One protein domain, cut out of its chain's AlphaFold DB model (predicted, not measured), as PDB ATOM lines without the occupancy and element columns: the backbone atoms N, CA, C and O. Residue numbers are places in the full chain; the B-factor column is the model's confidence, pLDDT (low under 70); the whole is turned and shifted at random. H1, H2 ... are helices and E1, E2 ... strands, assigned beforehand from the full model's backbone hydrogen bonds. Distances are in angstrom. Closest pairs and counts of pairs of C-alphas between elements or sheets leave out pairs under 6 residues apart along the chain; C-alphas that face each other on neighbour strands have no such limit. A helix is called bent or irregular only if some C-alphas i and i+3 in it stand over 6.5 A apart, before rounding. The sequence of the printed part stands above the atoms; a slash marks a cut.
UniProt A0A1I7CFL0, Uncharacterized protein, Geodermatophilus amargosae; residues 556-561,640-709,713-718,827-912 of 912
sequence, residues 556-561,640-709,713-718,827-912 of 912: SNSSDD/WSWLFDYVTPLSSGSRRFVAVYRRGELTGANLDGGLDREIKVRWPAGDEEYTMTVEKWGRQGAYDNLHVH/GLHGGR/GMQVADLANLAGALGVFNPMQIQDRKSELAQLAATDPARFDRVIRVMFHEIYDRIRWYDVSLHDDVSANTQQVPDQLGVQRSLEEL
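Overview. This is residues 556 to 561, 640 to 709, 713 to 718 and 827 to 912 of the 912 residues of an uncharacterized protein of Geodermatophilus amargosae (UniProt A0A1I7CFL0). Look for two loose lobes at the two ends of the long axis: at one end the two-stranded hairpin E3 and E4, with H5 packed on E3 and with E2 and long loops in the same lobe; at the other a small up-and-down bundle of the helices H2, H3 and H4. The short H1 and strand E1 lie between the lobes, near the middle; the last residue of H4 comes close to H1, and E5 reaches back from the strand lobe to pass near E1. The printed part has 168 residues, with five named helices and five named strands in the order H1, E1, E2, E3, E4, E5, H2, H3, H4, H5; its one sheet has the order E3 - E4, antiparallel, and the class is mixed, helices and strands. It is loose, with a radius of gyration of the C-alphas of 20.0 A and spans of 60 by 40 by 36 A.

Along the chain. Find C-alpha 677 at (28.584, -47.410, -8.456); from there E3, residues 677 to 682, runs 16.6 A, and E4, residues 691 to 696, comes back over 15.5 A. Earlier in the lines, H1 is residues 640 to 643, E1 is residues 644 to 650, 16.5 A long, and E2 is residues 654 to 660, 18.9 A long. E5, residues 705 to 709, covers 13.3 A. H2 is residues 830 to 839, and H3 is residues 845 to 861, 24.7 A long. H3 is irregular, with C-alphas 846 and 849 at 7.5 A, and has a kink of 27 degrees near residue 852. The longest helix, H4, residues 863 to 882, begins with its C-alpha at (37.645, -1.160, -5.014) and runs 27.8 A. H5, residues 902 to 911, ends at C-alpha 911, at (18.045, -47.623, -16.701).

Arrangement. Start at the hairpin E3 and E4, antiparallel with 151 degrees between directions. There N 679 and O 694 are within hydrogen-bond range at 2.8 A, as are N 696 and O 677 at 2.7 A. The closest C-alphas of E3 and H5 are those of Val 681 and Val 905, 6.0 A apart, while E4 and H5 are apart. E1, E2 and E5 pair with no named strand. E1 comes closest to E4 at the C-alphas of Asp 645 and Val 694, 6.6 A apart, and to H5 at those of Thr 648 and Gln 902, 7.0 A apart. E1 and E5 are near each other, with 7 pairs of C-alphas within 10 A. H1 and E1 meet only through their link. H1 and H4 are close but not clearly touching, with the C-alphas of Trp 640 and Arg 882 closest at 5.7 A. H2, H3 and H4 form an up-and-down bundle, each helix running against the one before it, with mostly aligned packing at shallow tilts. The helical hairpin H2 and H3 touches at Gly 838 and Pro 845, whose C-alphas are closest at 4.8 A, with a shallow tilt of 29 degrees, opposite ways. In the helical hairpin H3 and H4, residues 855 to 859 of H3 touch residues 865 to 866 of H4; the C-alphas of Leu 858 and Phe 866 are closest at 5.2 A, and the tilt of 34 degrees, opposite ways, is shallow but only just. H2 and H4 only just touch, with 3 pairs of C-alphas within 8 A, the closest those of Ala 837 and Ile 877 at 6.3 A. Every O i to N i+4 pair is within hydrogen-bond range in H2, H4 and H5; in H3 11 of 13 are, and H1 is too short for such a pair.

Size, cuts and confidence. The two C-alphas farthest apart, those of Asn 670 and Thr 861, are 60.8 A from each other. Look for three cuts: C-alphas 561 and 640 are 16.4 A apart, 709 and 713 are 11.5 A apart, and 718 and 827 are 29.6 A apart. The links E2 to E3, of 16 residues, and H4 to H5, of 19 residues, are long. The mean pLDDT of the printed part is 73.8; 59 residues are under 70, among them residues 682 to 692 and 881 to 912, and H5 has a mean of 54.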
ATOM      1  N   SER A 556      33.318 -34.407  -9.745       77.31
ATOM      2  CA  SER A 556      34.247 -35.479 -10.081       77.31
ATOM      3  C   SER A 556      34.705 -36.253  -8.847       77.31
ATOM      4  O   SER A 556      35.099 -35.682  -7.820       77.31
ATOM      5  N   ASN A 557      34.676 -37.575  -8.995       71.81
ATOM      6  CA  ASN A 557      35.198 -38.545  -8.030       71.81
ATOM      7  C   ASN A 557      36.505 -39.185  -8.471       71.81
ATOM      8  O   ASN A 557      37.292 -39.593  -7.624       71.81
ATOM      9  N   SER A 558      36.718 -39.248  -9.783       57.28
ATOM     10  CA  SER A 558      37.720 -40.093 -10.422       57.28
ATOM     11  C   SER A 558      38.885 -39.315 -11.019       57.28
ATOM     12  O   SER A 558      39.819 -39.937 -11.514       57.28
ATOM     13  N   SER A 559      38.879 -37.973 -11.003       52.25
ATOM     14  CA  SER A 559      39.936 -37.217 -11.699       52.25
ATOM     15  C   SER A 559      41.330 -37.409 -11.100       52.25
ATOM     16  O   SER A 559      42.277 -36.843 -11.639       52.25
ATOM     17  N   ASP A 560      41.472 -38.155  -9.998       46.44
ATOM     18  CA  ASP A 560      42.769 -38.600  -9.497       46.44
ATOM     19  C   ASP A 560      43.343 -39.814 -10.254       46.44
ATOM     20  O   ASP A 560      44.541 -39.809 -10.566       46.44
ATOM     21  N   ASP A 561      42.488 -40.748 -10.680       48.97
ATOM     22  CA  ASP A 561      42.861 -42.078 -11.188       48.97
ATOM     23  C   ASP A 561      42.446 -42.337 -12.649       48.97
ATOM     24  O   ASP A 561      42.847 -43.332 -13.251       48.97
ATOM     25  N   TRP A 640      37.372 -27.473 -16.228       64.94
ATOM     26  CA  TRP A 640      36.053 -27.900 -15.725       64.94
ATOM     27  C   TRP A 640      35.952 -29.406 -15.466       64.94
ATOM     28  O   TRP A 640      35.437 -29.823 -14.429       64.94
ATOM     29  N   SER A 641      36.502 -30.212 -16.374       61.34
ATOM     30  CA  SER A 641      36.523 -31.683 -16.325       61.34
ATOM     31  C   SER A 641      37.198 -32.276 -15.091       61.34
ATOM     32  O   SER A 641      37.120 -33.483 -14.883       61.34
ATOM     33  N   TRP A 642      37.896 -31.476 -14.285       66.00
ATOM     34  CA  TRP A 642      38.527 -31.953 -13.050       66.00
ATOM     35  C   TRP A 642      37.600 -31.816 -11.863       66.00
ATOM     36  O   TRP A 642      37.675 -32.582 -10.911       66.00
ATOM     37  N   LEU A 643      36.742 -30.805 -11.920       70.19
ATOM     38  CA  LEU A 643      35.802 -30.509 -10.862       70.19
ATOM     39  C   LEU A 643      34.503 -31.260 -11.048       70.19
ATOM     40  O   LEU A 643      33.907 -31.660 -10.053       70.19
ATOM     41  N   PHE A 644      34.092 -31.477 -12.295       76.69
ATOM     42  CA  PHE A 644      32.816 -32.087 -12.616       76.69
ATOM     43  C   PHE A 644      32.976 -33.245 -13.591       76.69
ATOM     44  O   PHE A 644      33.696 -33.149 -14.583       76.69
ATOM     45  N   ASP A 645      32.238 -34.318 -13.328       75.56
ATOM     46  CA  ASP A 645      32.031 -35.387 -14.302       75.56
ATOM     47  C   ASP A 645      31.064 -34.944 -15.392       75.56
ATOM     48  O   ASP A 645      31.238 -35.279 -16.559       75.56
ATOM     49  N   TYR A 646      30.038 -34.173 -15.023       76.06
ATOM     50  CA  TYR A 646      29.111 -33.600 -15.987       76.06
ATOM     51  C   TYR A 646      28.294 -32.443 -15.436       76.06
ATOM     52  O   TYR A 646      28.049 -32.332 -14.235       76.06
ATOM     53  N   VAL A 647      27.800 -31.616 -16.357       78.00
ATOM     54  CA  VAL A 647      26.936 -30.472 -16.069       78.00
ATOM     55  C   VAL A 647      25.720 -30.487 -16.987       78.00
ATOM     56  O   VAL A 647      25.755 -31.029 -18.083       78.00
ATOM     57  N   THR A 648      24.594 -29.946 -16.543       79.56
ATOM     58  CA  THR A 648      23.382 -29.806 -17.346       79.56
ATOM     59  C   THR A 648      22.819 -28.398 -17.164       79.56
ATOM     60  O   THR A 648      22.153 -28.148 -16.155       79.56
ATOM     61  N   PRO A 649      23.072 -27.481 -18.116       80.75
ATOM     62  CA  PRO A 649      22.373 -26.206 -18.159       80.75
ATOM     63  C   PRO A 649      20.912 -26.423 -18.553       80.75
ATOM     64  O   PRO A 649      20.600 -27.249 -19.416       80.75
ATOM     65  N   LEU A 650      20.020 -25.683 -17.907       77.88
ATOM     66  CA  LEU A 650      18.589 -25.702 -18.142       77.88
ATOM     67  C   LEU A 650      18.058 -24.269 -18.220       77.88
ATOM     68  O   LEU A 650      18.179 -23.486 -17.275       77.88
ATOM     69  N   SER A 651      17.391 -23.967 -19.329       69.44
ATOM     70  CA  SER A 651      16.728 -22.682 -19.571       69.44
ATOM     71  C   SER A 651      15.218 -22.787 -19.758       69.44
ATOM     72  O   SER A 651      14.521 -21.774 -19.732       69.44
ATOM     73  N   SER A 652      14.677 -23.999 -19.910       80.00
ATOM     74  CA  SER A 652      13.233 -24.239 -19.959       80.00
ATOM     75  C   SER A 652      12.861 -25.663 -19.535       80.00
ATOM     76  O   SER A 652      13.701 -26.563 -19.513       80.00
ATOM     77  N   GLY A 653      11.587 -25.860 -19.184       87.25
ATOM     78  CA  GLY A 653      11.021 -27.162 -18.823       87.25
ATOM     79  C   GLY A 653      10.960 -27.448 -17.321       87.25
ATOM     80  O   GLY A 653      11.227 -26.592 -16.474       87.25
ATOM     81  N   SER A 654      10.570 -28.678 -16.999       89.75
ATOM     82  CA  SER A 654      10.517 -29.196 -15.633       89.75
ATOM     83  C   SER A 654      11.373 -30.448 -15.535       89.75
ATOM     84  O   SER A 654      11.452 -31.229 -16.484       89.75
ATOM     85  N   ARG A 655      12.004 -30.656 -14.382       90.69
ATOM     86  CA  ARG A 655      12.862 -31.819 -14.156       90.69
ATOM     87  C   ARG A 655      12.712 -32.334 -12.741       90.69
ATOM     88  O   ARG A 655      12.661 -31.541 -11.813       90.69
ATOM     89  N   ARG A 656      12.694 -33.650 -12.563       93.75
ATOM     90  CA  ARG A 656      12.719 -34.290 -11.246       93.75
ATOM     91  C   ARG A 656      13.790 -35.368 -11.232       93.75
ATOM     92  O   ARG A 656      13.934 -36.083 -12.217       93.75
ATOM     93  N   PHE A 657      14.555 -35.453 -10.152       92.69
ATOM     94  CA  PHE A 657      15.606 -36.453 -10.003       92.69
ATOM     95  C   PHE A 657      15.900 -36.738  -8.528       92.69
ATOM     96  O   PHE A 657      15.656 -35.900  -7.657       92.69
ATOM     97  N   VAL A 658      16.467 -37.916  -8.259       94.94
ATOM     98  CA  VAL A 658      17.018 -38.248  -6.940       94.94
ATOM     99  C   VAL A 658      18.359 -37.539  -6.785       94.94
ATOM    100  O   VAL A 658      19.276 -37.746  -7.582       94.94
ATOM    101  N   ALA A 659      18.467 -36.693  -5.766       95.94
ATOM    102  CA  ALA A 659      19.691 -35.983  -5.406       95.94
ATOM    103  C   ALA A 659      20.559 -36.819  -4.456       95.94
ATOM    104  O   ALA A 659      21.775 -36.885  -4.625       95.94
ATOM    105  N   VAL A 660      19.933 -37.495  -3.486       97.12
ATOM    106  CA  VAL A 660      20.616 -38.374  -2.530       97.12
ATOM    107  C   VAL A 660      19.727 -39.566  -2.187       97.12
ATOM    108  O   VAL A 660      18.588 -39.387  -1.759       97.12
ATOM    109  N   TYR A 661      20.266 -40.776  -2.315       96.06
ATOM    110  CA  TYR A 661      19.617 -41.995  -1.835       96.06
ATOM    111  C   TYR A 661      19.813 -42.154  -0.321       96.06
ATOM    112  O   TYR A 661      20.874 -41.827   0.236       96.06
ATOM    113  N   ARG A 662      18.822 -42.719   0.372       94.12
ATOM    114  CA  ARG A 662      19.055 -43.165   1.755       94.12
ATOM    115  C   ARG A 662      19.907 -44.433   1.744       94.12
ATOM    116  O   ARG A 662      19.974 -45.171   0.764       94.12
ATOM    117  N   ARG A 663      20.542 -44.741   2.869       86.56
ATOM    118  CA  ARG A 663      21.291 -45.991   3.012       86.56
ATOM    119  C   ARG A 663      20.371 -47.211   2.854       86.56
ATOM    120  O   ARG A 663      19.344 -47.298   3.528       86.56
ATOM    121  N   GLY A 664      20.795 -48.173   2.030       84.12
ATOM    122  CA  GLY A 664      20.080 -49.429   1.780       84.12
ATOM    123  C   GLY A 664      18.855 -49.281   0.876       84.12
ATOM    124  O   GLY A 664      18.045 -50.200   0.788       84.12
ATOM    125  N   GLU A 665      18.674 -48.118   0.252       89.06
ATOM    126  CA  GLU A 665      17.683 -47.935  -0.800       89.06
ATOM    127  C   GLU A 665      18.223 -48.423  -2.134       89.06
ATOM    128  O   GLU A 665      19.383 -48.196  -2.463       89.06
ATOM    129  N   LEU A 666      17.360 -49.087  -2.896       86.44
ATOM    130  CA  LEU A 666      17.690 -49.538  -4.234       86.44
ATOM    131  C   LEU A 666      17.478 -48.413  -5.251       86.44
ATOM    132  O   LEU A 666      16.527 -47.640  -5.145       86.44
ATOM    133  N   THR A 667      18.354 -48.351  -6.242       82.50
ATOM    134  CA  THR A 667      18.225 -47.487  -7.419       82.50
ATOM    135  C   THR A 667      17.235 -48.111  -8.419       82.50
ATOM    136  O   THR A 667      16.750 -49.224  -8.187       82.50
ATOM    137  N   GLY A 668      16.912 -47.442  -9.531       70.19
ATOM    138  CA  GLY A 668      16.006 -47.982 -10.558       70.19
ATOM    139  C   GLY A 668      16.465 -49.312 -11.190       70.19
ATOM    140  O   GLY A 668      15.629 -50.152 -11.516       70.19
ATOM    141  N   ALA A 669      17.772 -49.585 -11.232       71.88
ATOM    142  CA  ALA A 669      18.415 -50.839 -11.643       71.88
ATOM    143  C   ALA A 669      18.480 -51.888 -10.530       71.88
ATOM    144  O   ALA A 669      19.109 -52.933 -10.703       71.88
ATOM    145  N   ASN A 670      17.865 -51.638  -9.374       75.25
ATOM    146  CA  ASN A 670      17.986 -52.481  -8.186       75.25
ATOM    147  C   ASN A 670      19.425 -52.617  -7.652       75.25
ATOM    148  O   ASN A 670      19.755 -53.621  -7.017       75.25
ATOM    149  N   LEU A 671      20.286 -51.622  -7.880       76.75
ATOM    150  CA  LEU A 671      21.584 -51.543  -7.207       76.75
ATOM    151  C   LEU A 671      21.395 -50.911  -5.829       76.75
ATOM    152  O   LEU A 671      20.539 -50.048  -5.667       76.75
ATOM    153  N   ASP A 672      22.189 -51.303  -4.832       74.25
ATOM    154  CA  ASP A 672      22.178 -50.612  -3.538       74.25
ATOM    155  C   ASP A 672      22.731 -49.198  -3.738       74.25
ATOM    156  O   ASP A 672      23.934 -48.993  -3.908       74.25
ATOM    157  N   GLY A 673      21.837 -48.212  -3.716       76.12
ATOM    158  CA  GLY A 673      22.168 -46.802  -3.829       76.12
ATOM    159  C   GLY A 673      23.081 -46.344  -2.703       76.12
ATOM    160  O   GLY A 673      23.726 -45.319  -2.858       76.12
ATOM    161  N   GLY A 674      23.193 -47.095  -1.603       75.25
ATOM    162  CA  GLY A 674      24.139 -46.881  -0.512       75.25
ATOM    163  C   GLY A 674      25.572 -47.366  -0.768       75.25
ATOM    164  O   GLY A 674      26.406 -47.188   0.125       75.25
ATOM    165  N   LEU A 675      25.857 -47.963  -1.927       77.94
ATOM    166  CA  LEU A 675      27.191 -48.402  -2.352       77.94
ATOM    167  C   LEU A 675      27.723 -47.545  -3.506       77.94
ATOM    168  O   LEU A 675      26.955 -46.897  -4.226       77.94
ATOM    169  N   ASP A 676      29.046 -47.562  -3.661       83.38
ATOM    170  CA  ASP A 676      29.712 -46.959  -4.809       83.38
ATOM    171  C   ASP A 676      29.289 -47.691  -6.091       83.38
ATOM    172  O   ASP A 676      29.080 -48.910  -6.097       83.38
ATOM    173  N   ARG A 677      29.098 -46.935  -7.168       84.12
ATOM    174  CA  ARG A 677      28.584 -47.410  -8.456       84.12
ATOM    175  C   ARG A 677      29.391 -46.796  -9.582       84.12
ATOM    176  O   ARG A 677      29.821 -45.659  -9.485       84.12
ATOM    177  N   GLU A 678      29.511 -47.509 -10.685       82.56
ATOM    178  CA  GLU A 678      30.063 -46.967 -11.922       82.56
ATOM    179  C   GLU A 678      28.940 -46.804 -12.937       82.56
ATOM    180  O   GLU A 678      28.127 -47.712 -13.128       82.56
ATOM    181  N   ILE A 679      28.895 -45.654 -13.602       76.31
ATOM    182  CA  ILE A 679      27.971 -45.406 -14.707       76.31
ATOM    183  C   ILE A 679      28.774 -45.120 -15.968       76.31
ATOM    184  O   ILE A 679      29.789 -44.431 -15.934       76.31
ATOM    185  N   LYS A 680      28.319 -45.647 -17.101       76.12
ATOM    186  CA  LYS A 680      28.928 -45.379 -18.402       76.12
ATOM    187  C   LYS A 680      28.136 -44.300 -19.120       76.12
ATOM    188  O   LYS A 680      26.922 -44.424 -19.296       76.12
ATOM    189  N   VAL A 681      28.825 -43.245 -19.530       70.19
ATOM    190  CA  VAL A 681      28.241 -42.078 -20.188       70.19
ATOM    191  C   VAL A 681      28.951 -41.854 -21.515       70.19
ATOM    192  O   VAL A 681      30.174 -41.782 -21.556       70.19
ATOM    193  N   ARG A 682      28.196 -41.738 -22.611       68.94
ATOM    194  CA  ARG A 682      28.772 -41.395 -23.919       68.94
ATOM    195  C   ARG A 682      29.226 -39.940 -23.949       68.94
ATOM    196  O   ARG A 682      28.524 -39.059 -23.441       68.94
ATOM    197  N   TRP A 683      30.390 -39.706 -24.538       60.75
ATOM    198  CA  TRP A 683      31.046 -38.408 -24.522       60.75
ATOM    199  C   TRP A 683      31.941 -38.191 -25.750       60.75
ATOM    200  O   TRP A 683      32.727 -39.077 -26.015       60.75
ATOM    201  N   PRO A 684      31.960 -37.016 -26.409       57.19
ATOM    202  CA  PRO A 684      30.985 -35.939 -26.288       57.19
ATOM    203  C   PRO A 684      29.608 -36.389 -26.798       57.19
ATOM    204  O   PRO A 684      29.423 -37.505 -27.279       57.19
ATOM    205  N   ALA A 685      28.599 -35.530 -26.659       52.97
ATOM    206  CA  ALA A 685      27.261 -35.863 -27.130       52.97
ATOM    207  C   ALA A 685      27.243 -36.179 -28.637       52.97
ATOM    208  O   ALA A 685      27.671 -35.353 -29.442       52.97
ATOM    209  N   GLY A 686      26.717 -37.352 -29.005       57.62
ATOM    210  CA  GLY A 686      26.653 -37.822 -30.394       57.62
ATOM    211  C   GLY A 686      27.870 -38.616 -30.876       57.62
ATOM    212  O   GLY A 686      27.827 -39.124 -31.994       57.62
ATOM    213  N   ASP A 687      28.907 -38.764 -30.050       61.44
ATOM    214  CA  ASP A 687      30.044 -39.642 -30.333       61.44
ATOM    215  C   ASP A 687      29.747 -41.069 -29.834       61.44
ATOM    216  O   ASP A 687      29.348 -41.276 -28.682       61.44
ATOM    217  N   GLU A 688      29.865 -42.061 -30.719       65.81
ATOM    218  CA  GLU A 688      29.662 -43.474 -30.371       65.81
ATOM    219  C   GLU A 688      30.947 -44.164 -29.903       65.81
ATOM    220  O   GLU A 688      30.869 -45.240 -29.303       65.81
ATOM    221  N   GLU A 689      32.111 -43.569 -30.161       61.62
ATOM    222  CA  GLU A 689      33.414 -44.185 -29.920       61.62
ATOM    223  C   GLU A 689      33.873 -43.988 -28.471       61.62
ATOM    224  O   GLU A 689      34.474 -44.887 -27.876       61.62
ATOM    225  N   TYR A 690      33.514 -42.861 -27.852       58.16
ATOM    226  CA  TYR A 690      33.958 -42.532 -26.502       58.16
ATOM    227  C   TYR A 690      32.879 -42.730 -25.432       58.16
ATOM    228  O   TYR A 690      31.787 -42.156 -25.438       58.16
ATOM    229  N   THR A 691      33.230 -43.548 -24.440       65.50
ATOM    230  CA  THR A 691      32.448 -43.764 -23.223       65.50
ATOM    231  C   THR A 691      33.300 -43.418 -22.009       65.50
ATOM    232  O   THR A 691      34.360 -44.000 -21.800       65.50
ATOM    233  N   MET A 692      32.813 -42.492 -21.192       69.44
ATOM    234  CA  MET A 692      33.377 -42.136 -19.899       69.44
ATOM    235  C   MET A 692      32.753 -43.006 -18.807       69.44
ATOM    236  O   MET A 692      31.528 -43.117 -18.719       69.44
ATOM    237  N   THR A 693      33.588 -43.601 -17.959       74.50
ATOM    238  CA  THR A 693      33.131 -44.182 -16.694       74.50
ATOM    239  C   THR A 693      33.074 -43.070 -15.655       74.50
ATOM    240  O   THR A 693      34.074 -42.405 -15.401       74.50
ATOM    241  N   VAL A 694      31.900 -42.854 -15.077       77.38
ATOM    242  CA  VAL A 694      31.671 -41.931 -13.969       77.38
ATOM    243  C   VAL A 694      31.461 -42.754 -12.711       77.38
ATOM    244  O   VAL A 694      30.515 -43.538 -12.611       77.38
ATOM    245  N   GLU A 695      32.341 -42.559 -11.741       82.25
ATOM    246  CA  GLU A 695      32.209 -43.163 -10.425       82.25
ATOM    247  C   GLU A 695      31.220 -42.354  -9.590       82.25
ATOM    248  O   GLU A 695      31.324 -41.138  -9.454       82.25
ATOM    249  N   LYS A 696      30.236 -43.031  -9.016       84.56
ATOM    250  CA  LYS A 696      29.218 -42.482  -8.132       84.56
ATOM    251  C   LYS A 696      29.459 -43.025  -6.741       84.56
ATOM    252  O   LYS A 696      29.340 -44.224  -6.520       84.56
ATOM    253  N   TRP A 697      29.743 -42.142  -5.796       86.00
ATOM    254  CA  TRP A 697      29.893 -42.528  -4.398       86.00
ATOM    255  C   TRP A 697      28.580 -43.076  -3.831       86.00
ATOM    256  O   TRP A 697      27.479 -42.758  -4.302       86.00
ATOM    257  N   GLY A 698      28.694 -43.863  -2.765       85.94
ATOM    258  CA  GLY A 698      27.564 -44.328  -1.980       85.94
ATOM    259  C   GLY A 698      26.617 -43.176  -1.667       85.94
ATOM    260  O   GLY A 698      27.008 -42.133  -1.142       85.94
ATOM    261  N   ARG A 699      25.343 -43.392  -1.987       93.38
ATOM    262  CA  ARG A 699      24.194 -42.487  -1.842       93.38
ATOM    263  C   ARG A 699      24.120 -41.328  -2.829       93.38
ATOM    264  O   ARG A 699      23.118 -40.618  -2.824       93.38
ATOM    265  N   GLN A 700      25.118 -41.136  -3.686       92.94
ATOM    266  CA  GLN A 700      25.124 -40.057  -4.671       92.94
ATOM    267  C   GLN A 700      23.980 -40.209  -5.685       92.94
ATOM    268  O   GLN A 700      23.768 -41.279  -6.253       92.94
ATOM    269  N   GLY A 701      23.221 -39.145  -5.920       92.06
ATOM    270  CA  GLY A 701      22.153 -39.141  -6.912       92.06
ATOM    271  C   GLY A 701      22.623 -38.819  -8.333       92.06
ATOM    272  O   GLY A 701      23.775 -39.030  -8.731       92.06
ATOM    273  N   ALA A 702      21.685 -38.276  -9.104       88.06
ATOM    274  CA  ALA A 702      21.907 -37.830 -10.474       88.06
ATOM    275  C   ALA A 702      22.815 -36.596 -10.566       88.06
ATOM    276  O   ALA A 702      23.493 -36.424 -11.568       88.06
ATOM    277  N   TYR A 703      22.820 -35.747  -9.547       91.94
ATOM    278  CA  TYR A 703      23.592 -34.507  -9.473       91.94
ATOM    279  C   TYR A 703      24.047 -34.311  -8.030       91.94
ATOM    280  O   TYR A 703      23.512 -34.979  -7.146       91.94
ATOM    281  N   ASP A 704      24.983 -33.398  -7.795       92.81
ATOM    282  CA  ASP A 704      25.589 -33.114  -6.485       92.81
ATOM    283  C   ASP A 704      25.247 -31.718  -5.967       92.81
ATOM    284  O   ASP A 704      25.201 -31.473  -4.754       92.81
ATOM    285  N   ASN A 705      24.976 -30.806  -6.896       93.19
ATOM    286  CA  ASN A 705      24.560 -29.450  -6.603       93.19
ATOM    287  C   ASN A 705      23.767 -28.836  -7.763       93.19
ATOM    288  O   ASN A 705      23.716 -29.359  -8.884       93.19
ATOM    289  N   LEU A 706      23.122 -27.711  -7.457       93.50
ATOM    290  CA  LEU A 706      22.470 -26.844  -8.424       93.50
ATOM    291  C   LEU A 706      22.834 -25.389  -8.184       93.50
ATOM    292  O   LEU A 706      22.950 -24.932  -7.042       93.50
ATOM    293  N   HIS A 707      22.988 -24.667  -9.283       92.81
ATOM    294  CA  HIS A 707      23.320 -23.255  -9.323       92.81
ATOM    295  C   HIS A 707      22.205 -22.524 -10.071       92.81
ATOM    296  O   HIS A 707      21.850 -22.918 -11.181       92.81
ATOM    297  N   VAL A 708      21.657 -21.458  -9.496       93.81
ATOM    298  CA  VAL A 708      20.694 -20.581 -10.174       93.81
ATOM    299  C   VAL A 708      21.340 -19.224 -10.346       93.81
ATOM    300  O   VAL A 708      21.707 -18.600  -9.355       93.81
ATOM    301  N   HIS A 709      21.489 -18.753 -11.577       92.44
ATOM    302  CA  HIS A 709      22.211 -17.518 -11.872       92.44
ATOM    303  C   HIS A 709      21.524 -16.707 -12.974       92.44
ATOM    304  O   HIS A 709      20.741 -17.261 -13.756       92.44
ATOM    305  N   GLY A 713      24.229 -15.107 -21.470       80.31
ATOM    306  CA  GLY A 713      24.113 -15.009 -22.919       80.31
ATOM    307  C   GLY A 713      24.508 -16.297 -23.640       80.31
ATOM    308  O   GLY A 713      24.544 -17.385 -23.059       80.31
ATOM    309  N   LEU A 714      24.760 -16.162 -24.943       76.94
ATOM    310  CA  LEU A 714      25.138 -17.266 -25.820       76.94
ATOM    311  C   LEU A 714      26.558 -17.059 -26.362       76.94
ATOM    312  O   LEU A 714      26.903 -15.963 -26.798       76.94
ATOM    313  N   HIS A 715      27.341 -18.133 -26.424       65.19
ATOM    314  CA  HIS A 715      28.612 -18.195 -27.144       65.19
ATOM    315  C   HIS A 715      28.541 -19.327 -28.173       65.19
ATOM    316  O   HIS A 715      28.171 -20.452 -27.837       65.19
ATOM    317  N   GLY A 716      28.801 -19.033 -29.451       64.69
ATOM    318  CA  GLY A 716      28.654 -20.026 -30.526       64.69
ATOM    319  C   GLY A 716      27.238 -20.617 -30.648       64.69
ATOM    320  O   GLY A 716      27.082 -21.763 -31.063       64.69
ATOM    321  N   GLY A 717      26.204 -19.867 -30.239       67.50
ATOM    322  CA  GLY A 717      24.805 -20.316 -30.221       67.50
ATOM    323  C   GLY A 717      24.412 -21.196 -29.026       67.50
ATOM    324  O   GLY A 717      23.286 -21.685 -28.994       67.50
ATOM    325  N   ARG A 718      25.304 -21.394 -28.046       63.69
ATOM    326  CA  ARG A 718      25.065 -22.205 -26.840       63.69
ATOM    327  C   ARG A 718      25.120 -21.356 -25.578       63.69
ATOM    328  O   ARG A 718      25.844 -20.366 -25.534       63.69
ATOM    329  N   GLY A 827      37.372 -13.063  -2.330       78.31
ATOM    330  CA  GLY A 827      37.945 -14.107  -1.481       78.31
ATOM    331  C   GLY A 827      39.347 -14.566  -1.896       78.31
ATOM    332  O   GLY A 827      40.097 -15.073  -1.060       78.31
ATOM    333  N   MET A 828      39.738 -14.339  -3.156       76.12
ATOM    334  CA  MET A 828      41.056 -14.708  -3.680       76.12
ATOM    335  C   MET A 828      42.084 -13.585  -3.481       76.12
ATOM    336  O   MET A 828      41.788 -12.407  -3.683       76.12
ATOM    337  N   GLN A 829      43.324 -13.939  -3.131       80.44
ATOM    338  CA  GLN A 829      44.416 -12.966  -3.089       80.44
ATOM    339  C   GLN A 829      44.755 -12.483  -4.502       80.44
ATOM    340  O   GLN A 829      44.788 -13.268  -5.448       80.44
ATOM    341  N   VAL A 830      45.102 -11.199  -4.636       84.69
ATOM    342  CA  VAL A 830      45.498 -10.594  -5.923       84.69
ATOM    343  C   VAL A 830      46.597 -11.394  -6.623       84.69
ATOM    344  O   VAL A 830      46.557 -11.585  -7.837       84.69
ATOM    345  N   ALA A 831      47.581 -11.868  -5.855       79.62
ATOM    346  CA  ALA A 831      48.686 -12.644  -6.395       79.62
ATOM    347  C   ALA A 831      48.216 -13.963  -7.022       79.62
ATOM    348  O   ALA A 831      48.669 -14.296  -8.117       79.62
ATOM    349  N   ASP A 832      47.301 -14.668  -6.357       74.81
ATOM    350  CA  ASP A 832      46.772 -15.955  -6.809       74.81
ATOM    351  C   ASP A 832      45.897 -15.783  -8.045       74.81
ATOM    352  O   ASP A 832      46.055 -16.525  -9.012       74.81
ATOM    353  N   LEU A 833      45.057 -14.744  -8.065       79.06
ATOM    354  CA  LEU A 833      44.229 -14.427  -9.224       79.06
ATOM    355  C   LEU A 833      45.076 -14.090 -10.456       79.06
ATOM    356  O   LEU A 833      44.838 -14.627 -11.535       79.06
ATOM    357  N   ALA A 834      46.084 -13.228 -10.305       81.44
ATOM    358  CA  ALA A 834      46.966 -12.872 -11.413       81.44
ATOM    359  C   ALA A 834      47.766 -14.084 -11.920       81.44
ATOM    360  O   ALA A 834      47.957 -14.241 -13.124       81.44
ATOM    361  N   ASN A 835      48.219 -14.952 -11.009       72.88
ATOM    362  CA  ASN A 835      48.882 -16.199 -11.381       72.88
ATOM    363  C   ASN A 835      47.935 -17.117 -12.165       72.88
ATOM    364  O   ASN A 835      48.328 -17.623 -13.211       72.88
ATOM    365  N   LEU A 836      46.699 -17.299 -11.690       73.44
ATOM    366  CA  LEU A 836      45.682 -18.126 -12.341       73.44
ATOM    367  C   LEU A 836      45.352 -17.607 -13.745       73.44
ATOM    368  O   LEU A 836      45.399 -18.358 -14.714       73.44
ATOM    369  N   ALA A 837      45.073 -16.311 -13.870       77.12
ATOM    370  CA  ALA A 837      44.752 -15.685 -15.146       77.12
ATOM    371  C   ALA A 837      45.917 -15.782 -16.148       77.12
ATOM    372  O   ALA A 837      45.709 -16.132 -17.311       77.12
ATOM    373  N   GLY A 838      47.152 -15.539 -15.698       70.94
ATOM    374  CA  GLY A 838      48.343 -15.718 -16.528       70.94
ATOM    375  C   GLY A 838      48.553 -17.174 -16.951       70.94
ATOM    376  O   GLY A 838      48.834 -17.433 -18.118       70.94
ATOM    377  N   ALA A 839      48.353 -18.129 -16.037       65.12
ATOM    378  CA  ALA A 839      48.468 -19.561 -16.320       65.12
ATOM    379  C   ALA A 839      47.444 -20.052 -17.348       65.12
ATOM    380  O   ALA A 839      47.738 -20.975 -18.096       65.12
ATOM    381  N   LEU A 840      46.270 -19.424 -17.407       66.56
ATOM    382  CA  LEU A 840      45.195 -19.755 -18.344       66.56
ATOM    383  C   LEU A 840      45.252 -18.971 -19.663       66.56
ATOM    384  O   LEU A 840      44.353 -19.101 -20.495       66.56
ATOM    385  N   GLY A 841      46.274 -18.133 -19.866       67.25
ATOM    386  CA  GLY A 841      46.412 -17.333 -21.085       67.25
ATOM    387  C   GLY A 841      45.349 -16.239 -21.232       67.25
ATOM    388  O   GLY A 841      45.024 -15.828 -22.348       67.25
ATOM    389  N   VAL A 842      44.791 -15.760 -20.118       78.56
ATOM    390  CA  VAL A 842      43.913 -14.575 -20.078       78.56
ATOM    391  C   VAL A 842      44.710 -13.328 -20.474       78.56
ATOM    392  O   VAL A 842      44.254 -12.485 -21.239       78.56
ATOM    393  N   PHE A 843      45.960 -13.258 -20.021       79.12
ATOM    394  CA  PHE A 843      46.965 -12.309 -20.487       79.12
ATOM    395  C   PHE A 843      48.331 -12.998 -20.585       79.12
ATOM    396  O   PHE A 843      48.497 -14.138 -20.154       79.12
ATOM    397  N   ASN A 844      49.319 -12.313 -21.169       74.62
ATOM    398  CA  ASN A 844      50.646 -12.886 -21.380       74.62
ATOM    399  C   ASN A 844      51.324 -13.200 -20.023       74.62
ATOM    400  O   ASN A 844      51.397 -12.295 -19.187       74.62
ATOM    401  N   PRO A 845      51.865 -14.415 -19.794       67.38
ATOM    402  CA  PRO A 845      52.559 -14.769 -18.549       67.38
ATOM    403  C   PRO A 845      53.673 -13.793 -18.132       67.38
ATOM    404  O   PRO A 845      53.871 -13.555 -16.940       67.38
ATOM    405  N   MET A 846      54.342 -13.141 -19.091       72.88
ATOM    406  CA  MET A 846      55.350 -12.101 -18.831       72.88
ATOM    407  C   MET A 846      54.783 -10.875 -18.096       72.88
ATOM    408  O   MET A 846      55.527 -10.135 -17.460       72.88
ATOM    409  N   GLN A 847      53.468 -10.656 -18.159       80.19
ATOM    410  CA  GLN A 847      52.777  -9.524 -17.537       80.19
ATOM    411  C   GLN A 847      52.288  -9.825 -16.114       80.19
ATOM    412  O   GLN A 847      51.705  -8.945 -15.487       80.19
ATOM    413  N   ILE A 848      52.489 -11.036 -15.573       78.00
ATOM    414  CA  ILE A 848      51.933 -11.427 -14.263       78.00
ATOM    415  C   ILE A 848      52.341 -10.451 -13.152       78.00
ATOM    416  O   ILE A 848      51.497 -10.081 -12.339       78.00
ATOM    417  N   GLN A 849      53.605 -10.017 -13.099       83.75
ATOM    418  CA  GLN A 849      54.059  -9.093 -12.049       83.75
ATOM    419  C   GLN A 849      53.434  -7.703 -12.198       83.75
ATOM    420  O   GLN A 849      52.922  -7.162 -11.218       83.75
ATOM    421  N   ASP A 850      53.373  -7.179 -13.423       88.31
ATOM    422  CA  ASP A 850      52.711  -5.904 -13.711       88.31
ATOM    423  C   ASP A 850      51.225  -5.963 -13.335       88.31
ATOM    424  O   ASP A 850      50.711  -5.064 -12.668       88.31
ATOM    425  N   ARG A 851      50.545  -7.067 -13.673       90.19
ATOM    426  CA  ARG A 851      49.138  -7.298 -13.315       90.19
ATOM    427  C   ARG A 851      48.930  -7.430 -11.813       90.19
ATOM    428  O   ARG A 851      47.950  -6.896 -11.306       90.19
ATOM    429  N   LYS A 852      49.842  -8.071 -11.077       90.38
ATOM    430  CA  LYS A 852      49.795  -8.100  -9.604       90.38
ATOM    431  C   LYS A 852      49.859  -6.694  -9.023       90.38
ATOM    432  O   LYS A 852      49.045  -6.360  -8.164       90.38
ATOM    433  N   SER A 853      50.800  -5.876  -9.491       92.75
ATOM    434  CA  SER A 853      50.951  -4.493  -9.034       92.75
ATOM    435  C   SER A 853      49.731  -3.638  -9.381       92.75
ATOM    436  O   SER A 853      49.227  -2.933  -8.509       92.75
ATOM    437  N   GLU A 854      49.214  -3.744 -10.607       94.75
ATOM    438  CA  GLU A 854      48.010  -3.033 -11.054       94.75
ATOM    439  C   GLU A 854      46.788  -3.412 -10.213       94.75
ATOM    440  O   GLU A 854      46.108  -2.542  -9.670       94.75
ATOM    441  N   LEU A 855      46.519  -4.710 -10.059       92.75
ATOM    442  CA  LEU A 855      45.381  -5.208  -9.290       92.75
ATOM    443  C   LEU A 855      45.484  -4.825  -7.810       92.75
ATOM    444  O   LEU A 855      44.489  -4.411  -7.221       92.75
ATOM    445  N   ALA A 856      46.676  -4.896  -7.210       92.81
ATOM    446  CA  ALA A 856      46.888  -4.474  -5.827       92.81
ATOM    447  C   ALA A 856      46.671  -2.964  -5.655       92.81
ATOM    448  O   ALA A 856      46.058  -2.529  -4.678       92.81
ATOM    449  N   GLN A 857      47.121  -2.159  -6.622       94.69
ATOM    450  CA  GLN A 857      46.868  -0.722  -6.631       94.69
ATOM    451  C   GLN A 857      45.370  -0.430  -6.767       94.69
ATOM    452  O   GLN A 857      44.842   0.388  -6.012       94.69
ATOM    453  N   LEU A 858      44.666  -1.111  -7.676       91.81
ATOM    454  CA  LEU A 858      43.222  -0.953  -7.847       91.81
ATOM    455  C   LEU A 858      42.471  -1.335  -6.571       91.81
ATOM    456  O   LEU A 858      41.647  -0.553  -6.113       91.81
ATOM    457  N   ALA A 859      42.810  -2.462  -5.942       88.44
ATOM    458  CA  ALA A 859      42.209  -2.877  -4.676       88.44
ATOM    459  C   ALA A 859      42.348  -1.806  -3.578       88.44
ATOM    460  O   ALA A 859      41.431  -1.612  -2.783       88.44
ATOM    461  N   ALA A 860      43.475  -1.085  -3.550       89.69
ATOM    462  CA  ALA A 860      43.737  -0.032  -2.571       89.69
ATOM    463  C   ALA A 860      43.093   1.326  -2.911       89.69
ATOM    464  O   ALA A 860      42.787   2.098  -2.002       89.69
ATOM    465  N   THR A 861      42.929   1.649  -4.197       93.12
ATOM    466  CA  THR A 861      42.566   3.005  -4.661       93.12
ATOM    467  C   THR A 861      41.157   3.118  -5.238       93.12
ATOM    468  O   THR A 861      40.536   4.168  -5.104       93.12
ATOM    469  N   ASP A 862      40.646   2.058  -5.863       89.00
ATOM    470  CA  ASP A 862      39.324   2.000  -6.490       89.00
ATOM    471  C   ASP A 862      38.742   0.570  -6.401       89.00
ATOM    472  O   ASP A 862      38.779  -0.194  -7.374       89.00
ATOM    473  N   PRO A 863      38.191   0.181  -5.233       83.56
ATOM    474  CA  PRO A 863      37.645  -1.160  -5.014       83.56
ATOM    475  C   PRO A 863      36.512  -1.542  -5.978       83.56
ATOM    476  O   PRO A 863      36.361  -2.712  -6.319       83.56
ATOM    477  N   ALA A 864      35.729  -0.564  -6.448       82.19
ATOM    478  CA  ALA A 864      34.646  -0.806  -7.400       82.19
ATOM    479  C   ALA A 864      35.192  -1.146  -8.795       82.19
ATOM    480  O   ALA A 864      34.683  -2.042  -9.475       82.19
ATOM    481  N   ARG A 865      36.255  -0.460  -9.235       87.25
ATOM    482  CA  ARG A 865      36.973  -0.835 -10.458       87.25
ATOM    483  C   ARG A 865      37.706  -2.155 -10.316       87.25
ATOM    484  O   ARG A 865      37.697  -2.927 -11.269       87.25
ATOM    485  N   PHE A 866      38.317  -2.409  -9.166       87.88
ATOM    486  CA  PHE A 866      38.974  -3.678  -8.882       87.88
ATOM    487  C   PHE A 866      38.012  -4.862  -9.050       87.88
ATOM    488  O   PHE A 866      38.293  -5.742  -9.858       87.88
ATOM    489  N   ASP A 867      36.850  -4.845  -8.389       83.56
ATOM    490  CA  ASP A 867      35.853  -5.923  -8.497       83.56
ATOM    491  C   ASP A 867      35.369  -6.110  -9.950       83.56
ATOM    492  O   ASP A 867      35.330  -7.235 -10.448       83.56
ATOM    493  N   ARG A 868      35.128  -5.015 -10.689       87.25
ATOM    494  CA  ARG A 868      34.781  -5.081 -12.122       87.25
ATOM    495  C   ARG A 868      35.858  -5.776 -12.959       87.25
ATOM    496  O   ARG A 868      35.528  -6.637 -13.768       87.25
ATOM    497  N   VAL A 869      37.127  -5.396 -12.788       89.06
ATOM    498  CA  VAL A 869      38.253  -6.000 -13.525       89.06
ATOM    499  C   VAL A 869      38.372  -7.484 -13.193       89.06
ATOM    500  O   VAL A 869      38.557  -8.295 -14.096       89.06
ATOM    501  N   ILE A 870      38.206  -7.850 -11.920       88.38
ATOM    502  CA  ILE A 870      38.231  -9.247 -11.489       88.38
ATOM    503  C   ILE A 870      37.105 -10.055 -12.134       88.38
ATOM    504  O   ILE A 870      37.365 -11.156 -12.601       88.38
ATOM    505  N   ARG A 871      35.878  -9.533 -12.219       87.12
ATOM    506  CA  ARG A 871      34.767 -10.244 -12.880       87.12
ATOM    507  C   ARG A 871      35.021 -10.500 -14.351       87.12
ATOM    508  O   ARG A 871      34.819 -11.616 -14.815       87.12
ATOM    509  N   VAL A 872      35.483  -9.481 -15.077       86.06
ATOM    510  CA  VAL A 872      35.840  -9.632 -16.497       86.06
ATOM    511  C   VAL A 872      36.935 -10.688 -16.641       86.06
ATOM    512  O   VAL A 872      36.816 -11.587 -17.470       86.06
ATOM    513  N   MET A 873      37.941 -10.651 -15.765       86.38
ATOM    514  CA  MET A 873      39.002 -11.654 -15.720       86.38
ATOM    515  C   MET A 873      38.462 -13.059 -15.421       86.38
ATOM    516  O   MET A 873      38.854 -14.000 -16.099       86.38
ATOM    517  N   PHE A 874      37.540 -13.226 -14.466       83.69
ATOM    518  CA  PHE A 874      36.901 -14.517 -14.188       83.69
ATOM    519  C   PHE A 874      36.057 -15.011 -15.360       83.69
ATOM    520  O   PHE A 874      36.071 -16.201 -15.648       83.69
ATOM    521  N   HIS A 875      35.370 -14.123 -16.074       80.56
ATOM    522  CA  HIS A 875      34.629 -14.498 -17.273       80.56
ATOM    523  C   HIS A 875      35.565 -14.993 -18.386       80.56
ATOM    524  O   HIS A 875      35.278 -16.009 -19.021       80.56
ATOM    525  N   GLU A 876      36.711 -14.336 -18.584       80.31
ATOM    526  CA  GLU A 876      37.756 -14.804 -19.501       80.31
ATOM    527  C   GLU A 876      38.360 -16.134 -19.032       80.31
ATOM    528  O   GLU A 876      38.498 -17.052 -19.837       80.31
ATOM    529  N   ILE A 877      38.635 -16.291 -17.732       76.94
ATOM    530  CA  ILE A 877      39.044 -17.569 -17.127       76.94
ATOM    531  C   ILE A 877      38.017 -18.656 -17.459       76.94
ATOM    532  O   ILE A 877      38.397 -19.691 -17.999       76.94
ATOM    533  N   TYR A 878      36.728 -18.420 -17.192       75.88
ATOM    534  CA  TYR A 878      35.654 -19.376 -17.461       75.88
ATOM    535  C   TYR A 878      35.583 -19.750 -18.931       75.88
ATOM    536  O   TYR A 878      35.426 -20.928 -19.236       75.88
ATOM    537  N   ASP A 879      35.734 -18.786 -19.837       73.06
ATOM    538  CA  ASP A 879      35.793 -19.069 -21.267       73.06
ATOM    539  C   ASP A 879      36.949 -20.012 -21.612       73.06
ATOM    540  O   ASP A 879      36.749 -20.964 -22.357       73.06
ATOM    541  N   ARG A 880      38.126 -19.850 -21.000       72.12
ATOM    542  CA  ARG A 880      39.264 -20.761 -21.224       72.12
ATOM    543  C   ARG A 880      39.044 -22.163 -20.659       72.12
ATOM    544  O   ARG A 880      39.494 -23.131 -21.265       72.12
ATOM    545  N   ILE A 881      38.355 -22.292 -19.524       66.88
ATOM    546  CA  ILE A 881      38.253 -23.574 -18.804       66.88
ATOM    547  C   ILE A 881      36.968 -24.371 -19.071       66.88
ATOM    548  O   ILE A 881      36.873 -25.501 -18.601       66.88
ATOM    549  N   ARG A 882      35.972 -23.812 -19.776       66.19
ATOM    550  CA  ARG A 882      34.643 -24.443 -19.970       66.19
ATOM    551  C   ARG A 882      34.498 -25.294 -21.237       66.19
ATOM    552  O   ARG A 882      33.576 -26.109 -21.325       66.19
ATOM    553  N   TRP A 883      35.352 -25.083 -22.238       57.62
ATOM    554  CA  TRP A 883      35.216 -25.732 -23.547       57.62
ATOM    555  C   TRP A 883      36.011 -27.031 -23.639       57.62
ATOM    556  O   TRP A 883      37.086 -27.160 -23.054       57.62
ATOM    557  N   TYR A 884      35.464 -27.996 -24.386       51.03
ATOM    558  CA  TYR A 884      36.235 -29.130 -24.876       51.03
ATOM    559  C   TYR A 884      37.325 -28.607 -25.805       51.03
ATOM    560  O   TYR A 884      37.064 -27.760 -26.664       51.03
ATOM    561  N   ASP A 885      38.541 -29.096 -25.617       49.19
ATOM    562  CA  ASP A 885      39.630 -28.692 -26.479       49.19
ATOM    563  C   ASP A 885      39.578 -29.462 -27.795       49.19
ATOM    564  O   ASP A 885      39.798 -30.669 -27.853       49.19
ATOM    565  N   VAL A 886      39.281 -28.736 -28.861       42.09
ATOM    566  CA  VAL A 886      39.157 -29.286 -30.206       42.09
ATOM    567  C   VAL A 886      40.490 -29.541 -30.891       42.09
ATOM    568  O   VAL A 886      40.501 -30.200 -31.920       42.09
ATOM    569  N   SER A 887      41.627 -29.115 -30.329       41.78
ATOM    570  CA  SER A 887      42.936 -29.564 -30.828       41.78
ATOM    571  C   SER A 887      43.271 -31.001 -30.425       41.78
ATOM    572  O   SER A 887      44.280 -31.549 -30.868       41.78
ATOM    573  N   LEU A 888      42.436 -31.623 -29.590       43.75
ATOM    574  CA  LEU A 888      42.551 -33.023 -29.201       43.75
ATOM    575  C   LEU A 888      41.952 -33.995 -30.233       43.75
ATOM    576  O   LEU A 888      42.196 -35.196 -30.131       43.75
ATOM    577  N   HIS A 889      41.191 -33.502 -31.219       45.44
ATOM    578  CA  HIS A 889      40.596 -34.325 -32.272       45.44
ATOM    579  C   HIS A 889      40.349 -33.511 -33.548       45.44
ATOM    580  O   HIS A 889      39.708 -32.467 -33.500       45.44
ATOM    581  N   ASP A 890      40.757 -34.030 -34.707       48.22
ATOM    582  CA  ASP A 890      40.642 -33.322 -35.993       48.22
ATOM    583  C   ASP A 890      39.186 -33.106 -36.485       48.22
ATOM    584  O   ASP A 890      38.993 -32.458 -37.513       48.22
ATOM    585  N   ASP A 891      38.159 -33.627 -35.789       45.62
ATOM    586  CA  ASP A 891      36.781 -33.711 -36.321       45.62
ATOM    587  C   ASP A 891      35.636 -33.446 -35.314       45.62
ATOM    588  O   ASP A 891      34.459 -33.610 -35.638       45.62
ATOM    589  N   VAL A 892      35.920 -32.986 -34.088       47.03
ATOM    590  CA  VAL A 892      34.848 -32.525 -33.180       47.03
ATOM    591  C   VAL A 892      34.702 -31.018 -33.353       47.03
ATOM    592  O   VAL A 892      35.604 -30.255 -33.021       47.03
ATOM    593  N   SER A 893      33.570 -30.563 -33.899       45.66
ATOM    594  CA  SER A 893      33.301 -29.132 -34.098       45.66
ATOM    595  C   SER A 893      33.579 -28.330 -32.814       45.66
ATOM    596  O   SER A 893      33.074 -28.717 -31.761       45.66
ATOM    597  N   ALA A 894      34.319 -27.220 -32.939       43.16
ATOM    598  CA  ALA A 894      34.864 -26.275 -31.937       43.16
ATOM    599  C   ALA A 894      34.010 -25.861 -30.710       43.16
ATOM    600  O   ALA A 894      34.453 -25.047 -29.908       43.16
ATOM    601  N   ASN A 895      32.785 -26.362 -30.554       43.81
ATOM    602  CA  ASN A 895      31.736 -25.749 -29.744       43.81
ATOM    603  C   ASN A 895      31.082 -26.696 -28.721       43.81
ATOM    604  O   ASN A 895      30.034 -26.353 -28.169       43.81
ATOM    605  N   THR A 896      31.622 -27.888 -28.455       47.12
ATOM    606  CA  THR A 896      31.112 -28.768 -27.388       47.12
ATOM    607  C   THR A 896      31.601 -28.311 -26.013       47.12
ATOM    608  O   THR A 896      32.791 -28.324 -25.717       47.12
ATOM    609  N   GLN A 897      30.676 -27.885 -25.143       49.81
ATOM    610  CA  GLN A 897      30.981 -27.770 -23.714       49.81
ATOM    611  C   GLN A 897      31.330 -29.148 -23.172       49.81
ATOM    612  O   GLN A 897      30.881 -30.158 -23.718       49.81
ATOM    613  N   GLN A 898      32.071 -29.178 -22.069       55.94
ATOM    614  CA  GLN A 898      32.280 -30.397 -21.307       55.94
ATOM    615  C   GLN A 898      30.991 -30.835 -20.577       55.94
ATOM    616  O   GLN A 898      30.910 -30.882 -19.353       55.94
ATOM    617  N   VAL A 899      29.982 -31.196 -21.363       53.28
ATOM    618  CA  VAL A 899      28.663 -31.660 -20.953       53.28
ATOM    619  C   VAL A 899      28.369 -32.930 -21.763       53.28
ATOM    620  O   VAL A 899      28.378 -32.856 -22.995       53.28
ATOM    621  N   PRO A 900      28.119 -34.095 -21.129       49.06
ATOM    622  CA  PRO A 900      27.783 -35.302 -21.865       49.06
ATOM    623  C   PRO A 900      26.421 -35.135 -22.515       49.06
ATOM    624  O   PRO A 900      25.671 -34.212 -22.187       49.06
ATOM    625  N   ASP A 901      26.070 -36.062 -23.403       49.41
ATOM    626  CA  ASP A 901      24.724 -36.090 -23.963       49.41
ATOM    627  C   ASP A 901      23.678 -36.104 -22.839       49.41
ATOM    628  O   ASP A 901      23.596 -37.062 -22.065       49.41
ATOM    629  N   GLN A 902      22.865 -35.046 -22.756       52.34
ATOM    630  CA  GLN A 902      21.799 -34.933 -21.764       52.34
ATOM    631  C   GLN A 902      20.820 -36.112 -21.870       52.34
ATOM    632  O   GLN A 902      20.343 -36.600 -20.845       52.34
ATOM    633  N   LEU A 903      20.570 -36.611 -23.086       49.25
ATOM    634  CA  LEU A 903      19.700 -37.763 -23.332       49.25
ATOM    635  C   LEU A 903      20.386 -39.085 -22.974       49.25
ATOM    636  O   LEU A 903      19.731 -39.991 -22.459       49.25
ATOM    637  N   GLY A 904      21.694 -39.194 -23.211       50.47
ATOM    638  CA  GLY A 904      22.496 -40.364 -22.846       50.47
ATOM    639  C   GLY A 904      22.609 -40.539 -21.333       50.47
ATOM    640  O   GLY A 904      22.356 -41.626 -20.825       50.47
ATOM    641  N   VAL A 905      22.896 -39.459 -20.598       53.69
ATOM    642  CA  VAL A 905      22.932 -39.465 -19.125       53.69
ATOM    643  C   VAL A 905      21.559 -39.793 -18.555       53.69
ATOM    644  O   VAL A 905      21.462 -40.591 -17.632       53.69
ATOM    645  N   GLN A 906      20.491 -39.208 -19.104       56.62
ATOM    646  CA  GLN A 906      19.137 -39.480 -18.633       56.62
ATOM    647  C   GLN A 906      18.743 -40.943 -18.842       56.62
ATOM    648  O   GLN A 906      18.269 -41.555 -17.894       56.62
ATOM    649  N   ARG A 907      19.004 -41.532 -20.018       57.50
ATOM    650  CA  ARG A 907      18.756 -42.966 -20.239       57.50
ATOM    651  C   ARG A 907      19.583 -43.833 -19.304       57.50
ATOM    652  O   ARG A 907      19.011 -44.695 -18.657       57.50
ATOM    653  N   SER A 908      20.882 -43.564 -19.166       54.44
ATOM    654  CA  SER A 908      21.728 -44.321 -18.240       54.44
ATOM    655  C   SER A 908      21.244 -44.201 -16.792       54.44
ATOM    656  O   SER A 908      21.335 -45.170 -16.055       54.44
ATOM    657  N   LEU A 909      20.724 -43.041 -16.372       55.66
ATOM    658  CA  LEU A 909      20.176 -42.823 -15.028       55.66
ATOM    659  C   LEU A 909      18.762 -43.389 -14.831       55.66
ATOM    660  O   LEU A 909      18.396 -43.635 -13.693       55.66
ATOM    661  N   GLU A 910      17.964 -43.532 -15.892       57.16
ATOM    662  CA  GLU A 910      16.624 -44.142 -15.866       57.16
ATOM    663  C   GLU A 910      16.684 -45.673 -15.986       57.16
ATOM    664  O   GLU A 910      15.825 -46.370 -15.449       57.16
ATOM    665  N   GLU A 911      17.691 -46.199 -16.688       51.31
ATOM    666  CA  GLU A 911      18.045 -47.623 -16.701       51.31
ATOM    667  C   GLU A 911      18.664 -48.065 -15.362       51.31
ATOM    668  O   GLU A 911      18.614 -49.256 -15.047       51.31
ATOM    669  N   LEU A 912      19.220 -47.114 -14.591       43.81
ATOM    670  CA  LEU A 912      19.839 -47.280 -13.269       43.81
ATOM    671  C   LEU A 912      18.941 -46.932 -12.096       43.81
ATOM    672  O   LEU A 912      19.310 -47.388 -10.987       43.81
TER     673      LEU A 912